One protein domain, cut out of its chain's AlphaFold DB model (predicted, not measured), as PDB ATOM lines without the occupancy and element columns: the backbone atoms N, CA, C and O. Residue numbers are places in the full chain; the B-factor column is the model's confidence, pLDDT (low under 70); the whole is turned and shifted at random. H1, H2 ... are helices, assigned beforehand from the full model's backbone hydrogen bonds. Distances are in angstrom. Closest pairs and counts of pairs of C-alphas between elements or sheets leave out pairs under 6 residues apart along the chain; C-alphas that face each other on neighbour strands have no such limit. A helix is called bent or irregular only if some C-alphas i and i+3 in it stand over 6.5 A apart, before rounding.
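What this domain is: This is residues 117 to 202 of the 202 residues of an uncharacterized protein of Chryseobacterium sp. legu1 (UniProt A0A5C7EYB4). Three helices, H3, H4 and H5, run side by side, the chain folding back between them in two helical hairpins, and their centres make a triangle whose side from H3 to H5 is the looser one. The longest helix, H1, packs on H3 with its residues 128 to 135 and crosses it steeply, while H2 and the link after it make an arm at one end of the long axis, with the tip, residues 146 to 151, sticking out. The printed part has 86 residues with five named helices, in the order H1, H2, H3, H4, H5, and no named strand; the class is all helix. The whole is compact, with a radius of gyration of the C-alphas of 13.5 A, and flat, with spans of 38 by 30 by 16 A.

How they stand to each other: H1, residues 121 to 136, touches H3, residues 157 to 168, with its residues 128 to 135 alone. The closest C-alphas of the two are those of Ala 131 and Gly 158, 4.0 A apart. Their lines stand at a steep tilt of 46 degrees, and they run opposite ways. H3 touches H4, residues 172 to 185, and the two are a helical hairpin. Their closest C-alphas are those of Cys 163 and Ala 175, 4.6 A apart, and they stand at a shallow tilt of 17 degrees, opposite ways. H4 and H5, residues 191 to 199, are a second helical hairpin. They touch, with the C-alphas of Ile 176 and Ile 195 the closest at 5.6 A, at a shallow tilt of 19 degrees, opposite ways. H3 and H5 are close but not clearly touching: their closest C-alphas, those of Glu 167 and Leu 198, are 7.9 A apart, and they run the same way at a shallow tilt of 13 degrees. Of the three pairs of helices that touch, two are at a shallow tilt, and the helix packing is mostly aligned, but only just. H2, residues 138 to 147, touches no helix. It meets H1 only through their link, and it is apart from H3 and from H5. H2 and H4 are close but not clearly touching, with the C-alphas of Asn 139 and Glu 185 the closest at 7.7 A. H1 is apart from H4 and from H5. In H1, H2, H3, H4 and H5 every backbone O i to N i+4 pair is within hydrogen-bond range.

Where its parts are: H1, Ala 121 to Asp 136, is the longest helix, 22.8 A from first to last C-alpha. It begins with C-alpha 121 at (119.088, 129.508, 148.410) and ends with C-alpha 136 at (108.913, 141.428, 164.937). H2, Ser 138 to His 147, is 14.2 A long. H3, Leu 157 to Lys 168, measures 16.6 A between its end C-alphas, and H4, Ile 172 to Glu 185, measures 20.1 A. H5, Trp 191 to Lys 199, is 12.2 A long and ends with C-alpha 199 at (121.809, 122.672, 174.711). No helix is bent or irregular.

The domain as a whole: The two C-alphas farthest apart are those of Asn 120 and Lys 149, at 39.6 A. The printed part runs from 117 to 202 with no cut, and residue 202 is the chain's last. The links from H1 to H2, from H3 to H4 and from H4 to H5 are tight, and the link of 9 residues from H2 to H3 is short; no link is long. The mean pLDDT of the printed part is 95.1, and residues 149 to 151, within the stretch 146 to 151 that stands free, are under 70.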
ATOM      1  N   LEU A 117     110.245 125.544 149.322       93.25
ATOM      2  CA  LEU A 117     111.121 125.777 148.176       93.25
ATOM      3  C   LEU A 117     112.599 125.999 148.551       93.25
ATOM      4  O   LEU A 117     113.422 126.300 147.691       93.25
ATOM      5  N   ARG A 118     112.944 125.798 149.825       95.50
ATOM      6  CA  ARG A 118     114.253 126.069 150.444       95.50
ATOM      7  C   ARG A 118     115.477 125.375 149.827       95.50
ATOM      8  O   ARG A 118     116.589 125.649 150.257       95.50
ATOM      9  N   ASP A 119     115.282 124.432 148.906       94.81
ATOM     10  CA  ASP A 119     116.391 123.824 148.157       94.81
ATOM     11  C   ASP A 119     117.039 124.873 147.222       94.81
ATOM     12  O   ASP A 119     118.198 124.749 146.837       94.81
ATOM     13  N   ASN A 120     116.306 125.948 146.907       95.56
ATOM     14  CA  ASN A 120     116.833 127.179 146.336       95.56
ATOM     15  C   ASN A 120     117.265 128.143 147.460       95.56
ATOM     16  O   ASN A 120     116.469 128.468 148.346       95.56
ATOM     17  N   ALA A 121     118.504 128.635 147.390       97.12
ATOM     18  CA  ALA A 121     119.088 129.508 148.410       97.12
ATOM     19  C   ALA A 121     118.338 130.844 148.582       97.12
ATOM     20  O   ALA A 121     118.147 131.291 149.708       97.12
ATOM     21  N   GLU A 122     117.844 131.455 147.503       97.25
ATOM     22  CA  GLU A 122     117.060 132.695 147.588       97.25
ATOM     23  C   GLU A 122     115.757 132.470 148.369       97.25
ATOM     24  O   GLU A 122     115.370 133.279 149.212       97.25
ATOM     25  N   PHE A 123     115.079 131.346 148.122       96.88
ATOM     26  CA  PHE A 123     113.844 131.003 148.828       96.88
ATOM     27  C   PHE A 123     114.099 130.582 150.278       96.88
ATOM     28  O   PHE A 123     113.291 130.895 151.154       96.88
ATOM     29  N   TYR A 124     115.239 129.946 150.559       98.19
ATOM     30  CA  TYR A 124     115.693 129.700 151.927       98.19
ATOM     31  C   TYR A 124     115.840 131.017 152.708       98.19
ATOM     32  O   TYR A 124     115.256 131.165 153.785       98.19
ATOM     33  N   GLU A 125     116.536 132.004 152.135       98.31
ATOM     34  CA  GLU A 125     116.724 133.315 152.768       98.31
ATOM     35  C   GLU A 125     115.414 134.095 152.902       98.31
ATOM     36  O   GLU A 125     115.142 134.683 153.950       98.31
ATOM     37  N   LYS A 126     114.530 134.047 151.899       98.12
ATOM     38  CA  LYS A 126     113.196 134.660 152.013       98.12
ATOM     39  C   LYS A 126     112.388 134.076 153.164       98.12
ATOM     40  O   LYS A 126     111.784 134.835 153.919       98.12
ATOM     41  N   ALA A 127     112.398 132.754 153.344       98.56
ATOM     42  CA  ALA A 127     111.713 132.128 154.472       98.56
ATOM     43  C   ALA A 127     112.229 132.656 155.821       98.56
ATOM     44  O   ALA A 127     111.437 132.920 156.726       98.56
ATOM     45  N   LYS A 128     113.544 132.867 155.941       98.56
ATOM     46  CA  LYS A 128     114.169 133.458 157.129       98.56
ATOM     47  C   LYS A 128     113.743 134.911 157.346       98.56
ATOM     48  O   LYS A 128     113.350 135.263 158.456       98.56
ATOM     49  N   ILE A 129     113.760 135.733 156.294       98.62
ATOM     50  CA  ILE A 129     113.320 137.138 156.345       98.62
ATOM     51  C   ILE A 129     111.866 137.231 156.816       98.62
ATOM     52  O   ILE A 129     111.560 138.007 157.719       98.62
ATOM     53  N   TYR A 130     110.964 136.427 156.252       98.62
ATOM     54  CA  TYR A 130     109.555 136.457 156.646       98.62
ATOM     55  C   TYR A 130     109.310 135.879 158.045       98.62
ATOM     56  O   TYR A 130     108.460 136.399 158.765       98.62
ATOM     57  N   ALA A 131     110.092 134.887 158.483       98.75
ATOM     58  CA  ALA A 131     110.062 134.435 159.872       98.75
ATOM     59  C   ALA A 131     110.447 135.558 160.846       98.75
ATOM     60  O   ALA A 131     109.762 135.751 161.850       98.75
ATOM     61  N   LEU A 132     111.485 136.336 160.524       98.75
ATOM     62  CA  LEU A 132     111.886 137.504 161.310       98.75
ATOM     63  C   LEU A 132     110.804 138.591 161.314       98.75
ATOM     64  O   LEU A 132     110.468 139.084 162.385       98.75
ATOM     65  N   LYS A 133     110.198 138.910 160.160       98.50
ATOM     66  CA  LYS A 133     109.077 139.868 160.080       98.50
ATOM     67  C   LYS A 133     107.880 139.439 160.932       98.50
ATOM     68  O   LYS A 133     107.295 140.264 161.626       98.50
ATOM     69  N   GLN A 134     107.533 138.150 160.932       98.44
ATOM     70  CA  GLN A 134     106.451 137.645 161.780       98.44
ATOM     71  C   GLN A 134     106.797 137.766 163.274       98.44
ATOM     72  O   GLN A 134     105.944 138.150 164.069       98.44
ATOM     73  N   ILE A 135     108.045 137.459 163.653       98.56
ATOM     74  CA  ILE A 135     108.538 137.587 165.035       98.56
ATOM     75  C   ILE A 135     108.581 139.052 165.486       98.56
ATOM     76  O   ILE A 135     108.306 139.329 166.649       98.56
ATOM     77  N   ASP A 136     108.910 139.996 164.606       98.25
ATOM     78  CA  ASP A 136     108.913 141.428 164.937       98.25
ATOM     79  C   ASP A 136     107.513 141.925 165.342       98.25
ATOM     80  O   ASP A 136     107.349 142.732 166.258       98.25
ATOM     81  N   LEU A 137     106.472 141.334 164.747       97.06
ATOM     82  CA  LEU A 137     105.079 141.586 165.111       97.06
ATOM     83  C   LEU A 137     104.600 140.818 166.351       97.06
ATOM     84  O   LEU A 137     103.430 140.972 166.718       97.06
ATOM     85  N   SER A 138     105.431 139.999 167.008       96.50
ATOM     86  CA  SER A 138     104.966 139.036 168.017       96.50
ATOM     87  C   SER A 138     104.212 139.709 169.168       96.50
ATOM     88  O   SER A 138     103.083 139.332 169.465       96.50
ATOM     89  N   ASN A 139     104.755 140.772 169.764       95.81
ATOM     90  CA  ASN A 139     104.096 141.453 170.883       95.81
ATOM     91  C   ASN A 139     102.741 142.059 170.489       95.81
ATOM     92  O   ASN A 139     101.769 141.937 171.236       95.81
ATOM     93  N   LYS A 140     102.650 142.676 169.303       96.12
ATOM     94  CA  LYS A 140     101.392 143.256 168.810       96.12
ATOM     95  C   LYS A 140     100.369 142.158 168.492       96.12
ATOM     96  O   LYS A 140      99.219 142.256 168.910       96.12
ATOM     97  N   SER A 141     100.808 141.086 167.832       95.25
ATOM     98  CA  SER A 141      99.964 139.938 167.467       95.25
ATOM     99  C   SER A 141      99.446 139.214 168.707       95.25
ATOM    100  O   SER A 141      98.268 138.887 168.786       95.25
ATOM    101  N   LYS A 142     100.301 139.020 169.719       95.12
ATOM    102  CA  LYS A 142      99.928 138.457 171.023       95.12
ATOM    103  C   LYS A 142      98.784 139.240 171.659       95.12
ATOM    104  O   LYS A 142      97.806 138.638 172.092       95.12
ATOM    105  N   ASN A 143      98.897 140.567 171.714       93.25
ATOM    106  CA  ASN A 143      97.855 141.403 172.304       93.25
ATOM    107  C   ASN A 143      96.528 141.271 171.545       93.25
ATOM    108  O   ASN A 143      95.482 141.149 172.180       93.25
ATOM    109  N   ALA A 144      96.573 141.223 170.210       93.19
ATOM    110  CA  ALA A 144      95.384 141.014 169.389       93.19
ATOM    111  C   ALA A 144      94.741 139.634 169.625       93.19
ATOM    112  O   ALA A 144      93.545 139.564 169.902       93.19
ATOM    113  N   PHE A 145      95.527 138.550 169.653       92.50
ATOM    114  CA  PHE A 145      95.016 137.207 169.970       92.50
ATOM    115  C   PHE A 145      94.351 137.132 171.353       92.50
ATOM    116  O   PHE A 145      93.305 136.504 171.520       92.50
ATOM    117  N   LEU A 146      94.937 137.774 172.364       89.00
ATOM    118  CA  LEU A 146      94.362 137.781 173.712       89.00
ATOM    119  C   LEU A 146      93.069 138.608 173.782       89.00
ATOM    120  O   LEU A 146      92.146 138.232 174.506       89.00
ATOM    121  N   HIS A 147      92.979 139.699 173.016       85.38
ATOM    122  CA  HIS A 147      91.786 140.543 172.947       85.38
ATOM    123  C   HIS A 147      90.609 139.849 172.239       85.38
ATOM    124  O   HIS A 147      89.469 139.949 172.694       85.38
ATOM    125  N   GLU A 148      90.871 139.078 171.181       76.38
ATOM    126  CA  GLU A 148      89.849 138.341 170.416       76.38
ATOM    127  C   GLU A 148      89.287 137.094 171.135       76.38
ATOM    128  O   GLU A 148      88.518 136.327 170.563       76.38
ATOM    129  N   LYS A 149      89.595 136.919 172.430       61.38
ATOM    130  CA  LYS A 149      89.095 135.837 173.300       61.38
ATOM    131  C   LYS A 149      89.492 134.420 172.863       61.38
ATOM    132  O   LYS A 149      88.812 133.465 173.232       61.38
ATOM    133  N   TYR A 150      90.623 134.244 172.177       63.88
ATOM    134  CA  TYR A 150      91.142 132.898 171.888       63.88
ATOM    135  C   TYR A 150      91.591 132.135 173.148       63.88
ATOM    136  O   TYR A 150      91.760 130.921 173.104       63.88
ATOM    137  N   GLY A 151      91.752 132.821 174.289       69.12
ATOM    138  CA  GLY A 151      92.048 132.230 175.603       69.12
ATOM    139  C   GLY A 151      93.484 131.717 175.760       69.12
ATOM    140  O   GLY A 151      94.020 131.736 176.866       69.12
ATOM    141  N   THR A 152      94.131 131.332 174.661       81.62
ATOM    142  CA  THR A 152      95.526 130.893 174.587       81.62
ATOM    143  C   THR A 152      96.200 131.445 173.331       81.62
ATOM    144  O   THR A 152      95.541 131.806 172.353       81.62
ATOM    145  N   LEU A 153      97.532 131.539 173.359       92.50
ATOM    146  CA  LEU A 153      98.308 131.888 172.173       92.50
ATOM    147  C   LEU A 153      98.544 130.634 171.325       92.50
ATOM    148  O   LEU A 153      98.890 129.599 171.888       92.50
ATOM    149  N   PRO A 154      98.401 130.705 169.992       93.56
ATOM    150  CA  PRO A 154      98.699 129.577 169.121       93.56
ATOM    151  C   PRO A 154     100.211 129.322 169.030       93.56
ATOM    152  O   PRO A 154     101.039 130.091 169.521       93.56
ATOM    153  N   MET A 155     100.592 128.249 168.339       94.31
ATOM    154  CA  MET A 155     101.983 128.035 167.953       94.31
ATOM    155  C   MET A 155     102.421 129.103 166.945       94.31
ATOM    156  O   MET A 155     101.837 129.239 165.870       94.31
ATOM    157  N   HIS A 156     103.503 129.815 167.251       96.69
ATOM    158  CA  HIS A 156     104.022 130.863 166.377       96.69
ATOM    159  C   HIS A 156     104.993 130.299 165.331       96.69
ATOM    160  O   HIS A 156     106.132 129.921 165.636       96.69
ATOM    161  N   LEU A 157     104.568 130.287 164.066       97.56
ATOM    162  CA  LEU A 157     105.316 129.650 162.981       97.56
ATOM    163  C   LEU A 157     106.702 130.274 162.749       97.56
ATOM    164  O   LEU A 157     107.668 129.533 162.586       97.56
ATOM    165  N   GLY A 158     106.822 131.603 162.812       98.38
ATOM    166  CA  GLY A 158     108.087 132.326 162.656       98.38
ATOM    167  C   GLY A 158     109.155 131.864 163.646       98.38
ATOM    168  O   GLY A 158     110.220 131.422 163.219       98.38
ATOM    169  N   TYR A 159     108.848 131.856 164.953       98.62
ATOM    170  CA  TYR A 159     109.736 131.316 165.990       98.62
ATOM    171  C   TYR A 159     110.160 129.876 165.700       98.62
ATOM    172  O   TYR A 159     111.350 129.563 165.661       98.62
ATOM    173  N   LYS A 160     109.190 128.994 165.431       98.38
ATOM    174  CA  LYS A 160     109.465 127.579 165.152       98.38
ATOM    175  C   LYS A 160     110.387 127.412 163.946       98.38
ATOM    176  O   LYS A 160     111.352 126.647 164.006       98.38
ATOM    177  N   GLN A 161     110.081 128.102 162.851       98.50
ATOM    178  CA  GLN A 161     110.796 127.954 161.594       98.50
ATOM    179  C   GLN A 161     112.198 128.565 161.663       98.50
ATOM    180  O   GLN A 161     113.140 127.953 161.153       98.50
ATOM    181  N   LEU A 162     112.359 129.704 162.344       98.56
ATOM    182  CA  LEU A 162     113.661 130.331 162.548       98.56
ATOM    183  C   LEU A 162     114.574 129.461 163.421       98.56
ATOM    184  O   LEU A 162     115.727 129.265 163.050       98.56
ATOM    185  N   CYS A 163     114.062 128.832 164.488       98.25
ATOM    186  CA  CYS A 163     114.846 127.854 165.255       98.25
ATOM    187  C   CYS A 163     115.361 126.704 164.375       98.25
ATOM    188  O   CYS A 163     116.512 126.301 164.500       98.25
ATOM    189  N   ILE A 164     114.519 126.163 163.482       97.88
ATOM    190  CA  ILE A 164     114.916 125.083 162.561       97.88
ATOM    191  C   ILE A 164     115.989 125.565 161.573       97.88
ATOM    192  O   ILE A 164     116.914 124.815 161.265       97.88
ATOM    193  N   ILE A 165     115.847 126.784 161.052       98.44
ATOM    194  CA  ILE A 165     116.810 127.399 160.127       98.44
ATOM    195  C   ILE A 165     118.162 127.591 160.824       98.44
ATOM    196  O   ILE A 165     119.168 127.082 160.340       98.44
ATOM    197  N   LEU A 166     118.180 128.219 162.001       98.50
ATOM    198  CA  LEU A 166     119.404 128.475 162.768       98.50
ATOM    199  C   LEU A 166     120.103 127.180 163.206       98.50
ATOM    200  O   LEU A 166     121.321 127.072 163.088       98.50
ATOM    201  N   GLU A 167     119.342 126.163 163.624       97.88
ATOM    202  CA  GLU A 167     119.882 124.830 163.930       97.88
ATOM    203  C   GLU A 167     120.594 124.222 162.708       97.88
ATOM    204  O   GLU A 167     121.712 123.721 162.826       97.88
ATOM    205  N   LYS A 168     119.993 124.318 161.513       96.81
ATOM    206  CA  LYS A 168     120.606 123.852 160.254       96.81
ATOM    207  C   LYS A 168     121.837 124.663 159.850       96.81
ATOM    208  O   LYS A 168     122.783 124.088 159.318       96.81
ATOM    209  N   GLU A 169     121.833 125.966 160.117       97.38
ATOM    210  CA  GLU A 169     122.982 126.860 159.932       97.38
ATOM    211  C   GLU A 169     124.070 126.665 161.006       97.38
ATOM    212  O   GLU A 169     125.084 127.359 160.976       97.38
ATOM    213  N   LYS A 170     123.889 125.725 161.949       97.81
ATOM    214  CA  LYS A 170     124.782 125.477 163.097       97.81
ATOM    215  C   LYS A 170     124.932 126.679 164.040       97.81
ATOM    216  O   LYS A 170     125.868 126.736 164.833       97.81
ATOM    217  N   LYS A 171     123.981 127.611 164.012       98.25
ATOM    218  CA  LYS A 171     123.887 128.763 164.918       98.25
ATOM    219  C   LYS A 171     123.086 128.383 166.157       98.25
ATOM    220  O   LYS A 171     121.968 128.844 166.376       98.25
ATOM    221  N   ILE A 172     123.642 127.460 166.940       98.25
ATOM    222  CA  ILE A 172     122.917 126.800 168.034       98.25
ATOM    223  C   ILE A 172     122.533 127.786 169.144       98.25
ATOM    224  O   ILE A 172     121.393 127.751 169.601       98.25
ATOM    225  N   SER A 173     123.430 128.701 169.525       98.25
ATOM    226  CA  SER A 173     123.138 129.729 170.536       98.25
ATOM    227  C   SER A 173     121.974 130.630 170.117       98.25
ATOM    228  O   SER A 173     121.024 130.788 170.876       98.25
ATOM    229  N   GLU A 174     121.979 131.124 168.874       98.44
ATOM    230  CA  GLU A 174     120.878 131.935 168.334       98.44
ATOM    231  C   GLU A 174     119.561 131.137 168.311       98.44
ATOM    232  O   GLU A 174     118.500 131.655 168.653       98.44
ATOM    233  N   ALA A 175     119.602 129.845 167.960       98.44
ATOM    234  CA  ALA A 175     118.410 128.994 167.983       98.44
ATOM    235  C   ALA A 175     117.826 128.833 169.401       98.44
ATOM    236  O   ALA A 175     116.603 128.774 169.557       98.44
ATOM    237  N   ILE A 176     118.681 128.767 170.431       98.56
ATOM    238  CA  ILE A 176     118.259 128.734 171.839       98.56
ATOM    239  C   ILE A 176     117.606 130.063 172.221       98.56
ATOM    240  O   ILE A 176     116.504 130.043 172.765       98.56
ATOM    241  N   GLU A 177     118.221 131.198 171.879       98.44
ATOM    242  CA  GLU A 177     117.680 132.533 172.174       98.44
ATOM    243  C   GLU A 177     116.282 132.734 171.570       98.44
ATOM    244  O   GLU A 177     115.367 133.214 172.243       98.44
ATOM    245  N   ILE A 178     116.076 132.306 170.320       98.44
ATOM    246  CA  ILE A 178     114.767 132.373 169.653       98.44
ATOM    247  C   ILE A 178     113.728 131.492 170.367       98.44
ATOM    248  O   ILE A 178     112.593 131.931 170.567       98.44
ATOM    249  N   ALA A 179     114.093 130.278 170.792       98.50
ATOM    250  CA  ALA A 179     113.186 129.391 171.525       98.50
ATOM    251  C   ALA A 179     112.853 129.923 172.933       98.50
ATOM    252  O   ALA A 179     111.696 129.868 173.359       98.50
ATOM    253  N   GLU A 180     113.838 130.475 173.644       98.50
ATOM    254  CA  GLU A 180     113.650 131.103 174.956       98.50
ATOM    255  C   GLU A 180     112.764 132.350 174.853       98.50
ATOM    256  O   GLU A 180     111.878 132.542 175.692       98.50
ATOM    257  N   LYS A 181     112.920 133.156 173.793       98.25
ATOM    258  CA  LYS A 181     112.047 134.304 173.514       98.25
ATOM    259  C   LYS A 181     110.599 133.866 173.280       98.25
ATOM    260  O   LYS A 181     109.703 134.407 173.927       98.25
ATOM    261  N   ALA A 182     110.364 132.856 172.438       98.12
ATOM    262  CA  ALA A 182     109.022 132.319 172.183       98.12
ATOM    263  C   ALA A 182     108.340 131.825 173.472       98.12
ATOM    264  O   ALA A 182     107.195 132.189 173.753       98.12
ATOM    265  N   LYS A 183     109.085 131.066 174.292       97.94
ATOM    266  CA  LYS A 183     108.638 130.582 175.604       97.94
ATOM    267  C   LYS A 183     108.290 131.736 176.544       97.94
ATOM    268  O   LYS A 183     107.224 131.730 177.153       97.94
ATOM    269  N   LYS A 184     109.175 132.731 176.666       97.31
ATOM    270  CA  LYS A 184     108.979 133.904 177.534       97.31
ATOM    271  C   LYS A 184     107.759 134.726 177.116       97.31
ATOM    272  O   LYS A 184     107.051 135.252 177.971       97.31
ATOM    273  N   GLU A 185     107.509 134.837 175.816       95.69
ATOM    274  CA  GLU A 185     106.325 135.515 175.284       95.69
ATOM    275  C   GLU A 185     105.033 134.706 175.475       95.69
ATOM    276  O   GLU A 185     103.949 135.290 175.429       95.69
ATOM    277  N   GLY A 186     105.132 133.409 175.777       95.50
ATOM    278  CA  GLY A 186     103.999 132.531 176.069       95.50
ATOM    279  C   GLY A 186     103.334 131.930 174.832       95.50
ATOM    280  O   GLY A 186     102.201 131.465 174.935       95.50
ATOM    281  N   TRP A 187     103.997 131.960 173.672       96.69
ATOM    282  CA  TRP A 187     103.509 131.273 172.473       96.69
ATOM    283  C   TRP A 187     103.476 129.763 172.702       96.69
ATOM    284  O   TRP A 187     104.378 129.219 173.339       96.69
ATOM    285  N   ASP A 188     102.477 129.074 172.156       95.19
ATOM    286  CA  ASP A 188     102.368 127.622 172.308       95.19
ATOM    287  C   ASP A 188     103.477 126.869 171.542       95.19
ATOM    288  O   ASP A 188     104.035 127.363 170.553       95.19
ATOM    289  N   GLY A 189     103.823 125.671 172.022       93.12
ATOM    290  CA  GLY A 189     104.846 124.796 171.447       93.12
ATOM    291  C   GLY A 189     105.753 124.098 172.469       93.12
ATOM    292  O   GLY A 189     105.875 124.494 173.625       93.12
ATOM    293  N   ASP A 190     106.461 123.058 172.013       95.62
ATOM    294  CA  ASP A 190     107.427 122.277 172.809       95.62
ATOM    295  C   ASP A 190     108.774 123.019 173.021       95.62
ATOM    296  O   ASP A 190     109.852 122.486 172.723       95.62
ATOM    297  N   TRP A 191     108.746 124.268 173.497       97.88
ATOM    298  CA  TRP A 191     109.949 125.107 173.607       97.88
ATOM    299  C   TRP A 191     110.979 124.548 174.586       97.88
ATOM    300  O   TRP A 191     112.160 124.518 174.254       97.88
ATOM    301  N   ASP A 192     110.545 124.029 175.738       97.75
ATOM    302  CA  ASP A 192     111.444 123.429 176.733       97.75
ATOM    303  C   ASP A 192     112.224 122.246 176.164       97.75
ATOM    304  O   ASP A 192     113.455 122.243 176.172       97.75
ATOM    305  N   LYS A 193     111.518 121.291 175.545       97.31
ATOM    306  CA  LYS A 193     112.147 120.138 174.884       97.31
ATOM    307  C   LYS A 193     113.113 120.580 173.783       97.31
ATOM    308  O   LYS A 193     114.158 119.961 173.581       97.31
ATOM    309  N   ARG A 194     112.774 121.642 173.043       96.88
ATOM    310  CA  ARG A 194     113.635 122.188 171.986       96.88
ATOM    311  C   ARG A 194     114.898 122.836 172.556       96.88
ATOM    312  O   ARG A 194     115.975 122.558 172.037       96.88
ATOM    313  N   ILE A 195     114.784 123.634 173.616       98.31
ATOM    314  CA  ILE A 195     115.925 124.254 174.307       98.31
ATOM    315  C   ILE A 195     116.850 123.170 174.871       98.31
ATOM    316  O   ILE A 195     118.055 123.219 174.636       98.31
ATOM    317  N   GLU A 196     116.304 122.158 175.550       98.00
ATOM    318  CA  GLU A 196     117.080 121.026 176.073       98.00
ATOM    319  C   GLU A 196     117.824 120.269 174.970       98.00
ATOM    320  O   GLU A 196     118.997 119.931 175.132       98.00
ATOM    321  N   LYS A 197     117.166 120.015 173.832       97.31
ATOM    322  CA  LYS A 197     117.804 119.383 172.671       97.31
ATOM    323  C   LYS A 197     118.969 120.229 172.153       97.31
ATOM    324  O   LYS A 197     120.043 119.685 171.928       97.31
ATOM    325  N   LEU A 198     118.764 121.532 171.958       97.00
ATOM    326  CA  LEU A 198     119.788 122.431 171.415       97.00
ATOM    327  C   LEU A 198     120.984 122.577 172.368       97.00
ATOM    328  O   LEU A 198     122.122 122.536 171.914       97.00
ATOM    329  N   LYS A 199     120.748 122.636 173.685       96.62
ATOM    330  CA  LYS A 199     121.809 122.672 174.711       96.62
ATOM    331  C   LYS A 199     122.682 121.414 174.742       96.62
ATOM    332  O   LYS A 199     123.790 121.483 175.247       96.62
ATOM    333  N   LYS A 200     122.206 120.278 174.217       96.56
ATOM    334  CA  LYS A 200     123.014 119.052 174.057       96.56
ATOM    335  C   LYS A 200     123.894 119.061 172.801       96.56
ATOM    336  O   LYS A 200     124.749 118.192 172.675       96.56
ATOM    337  N   ILE A 201     123.616 119.954 171.848       92.31
ATOM    338  CA  ILE A 201     124.385 120.106 170.601       92.31
ATOM    339  C   ILE A 201     125.511 121.132 170.783       92.31
ATOM    340  O   ILE A 201     126.553 120.985 170.147       92.31
ATOM    341  N   LEU A 202     125.261 122.168 171.596       82.62
ATOM    342  CA  LEU A 202     126.216 123.221 171.957       82.62
ATOM    343  C   LEU A 202     127.401 122.654 172.752       82.62
ATOM    344  O   LEU A 202     128.537 123.080 172.448       82.62
TER     345      LEU A 202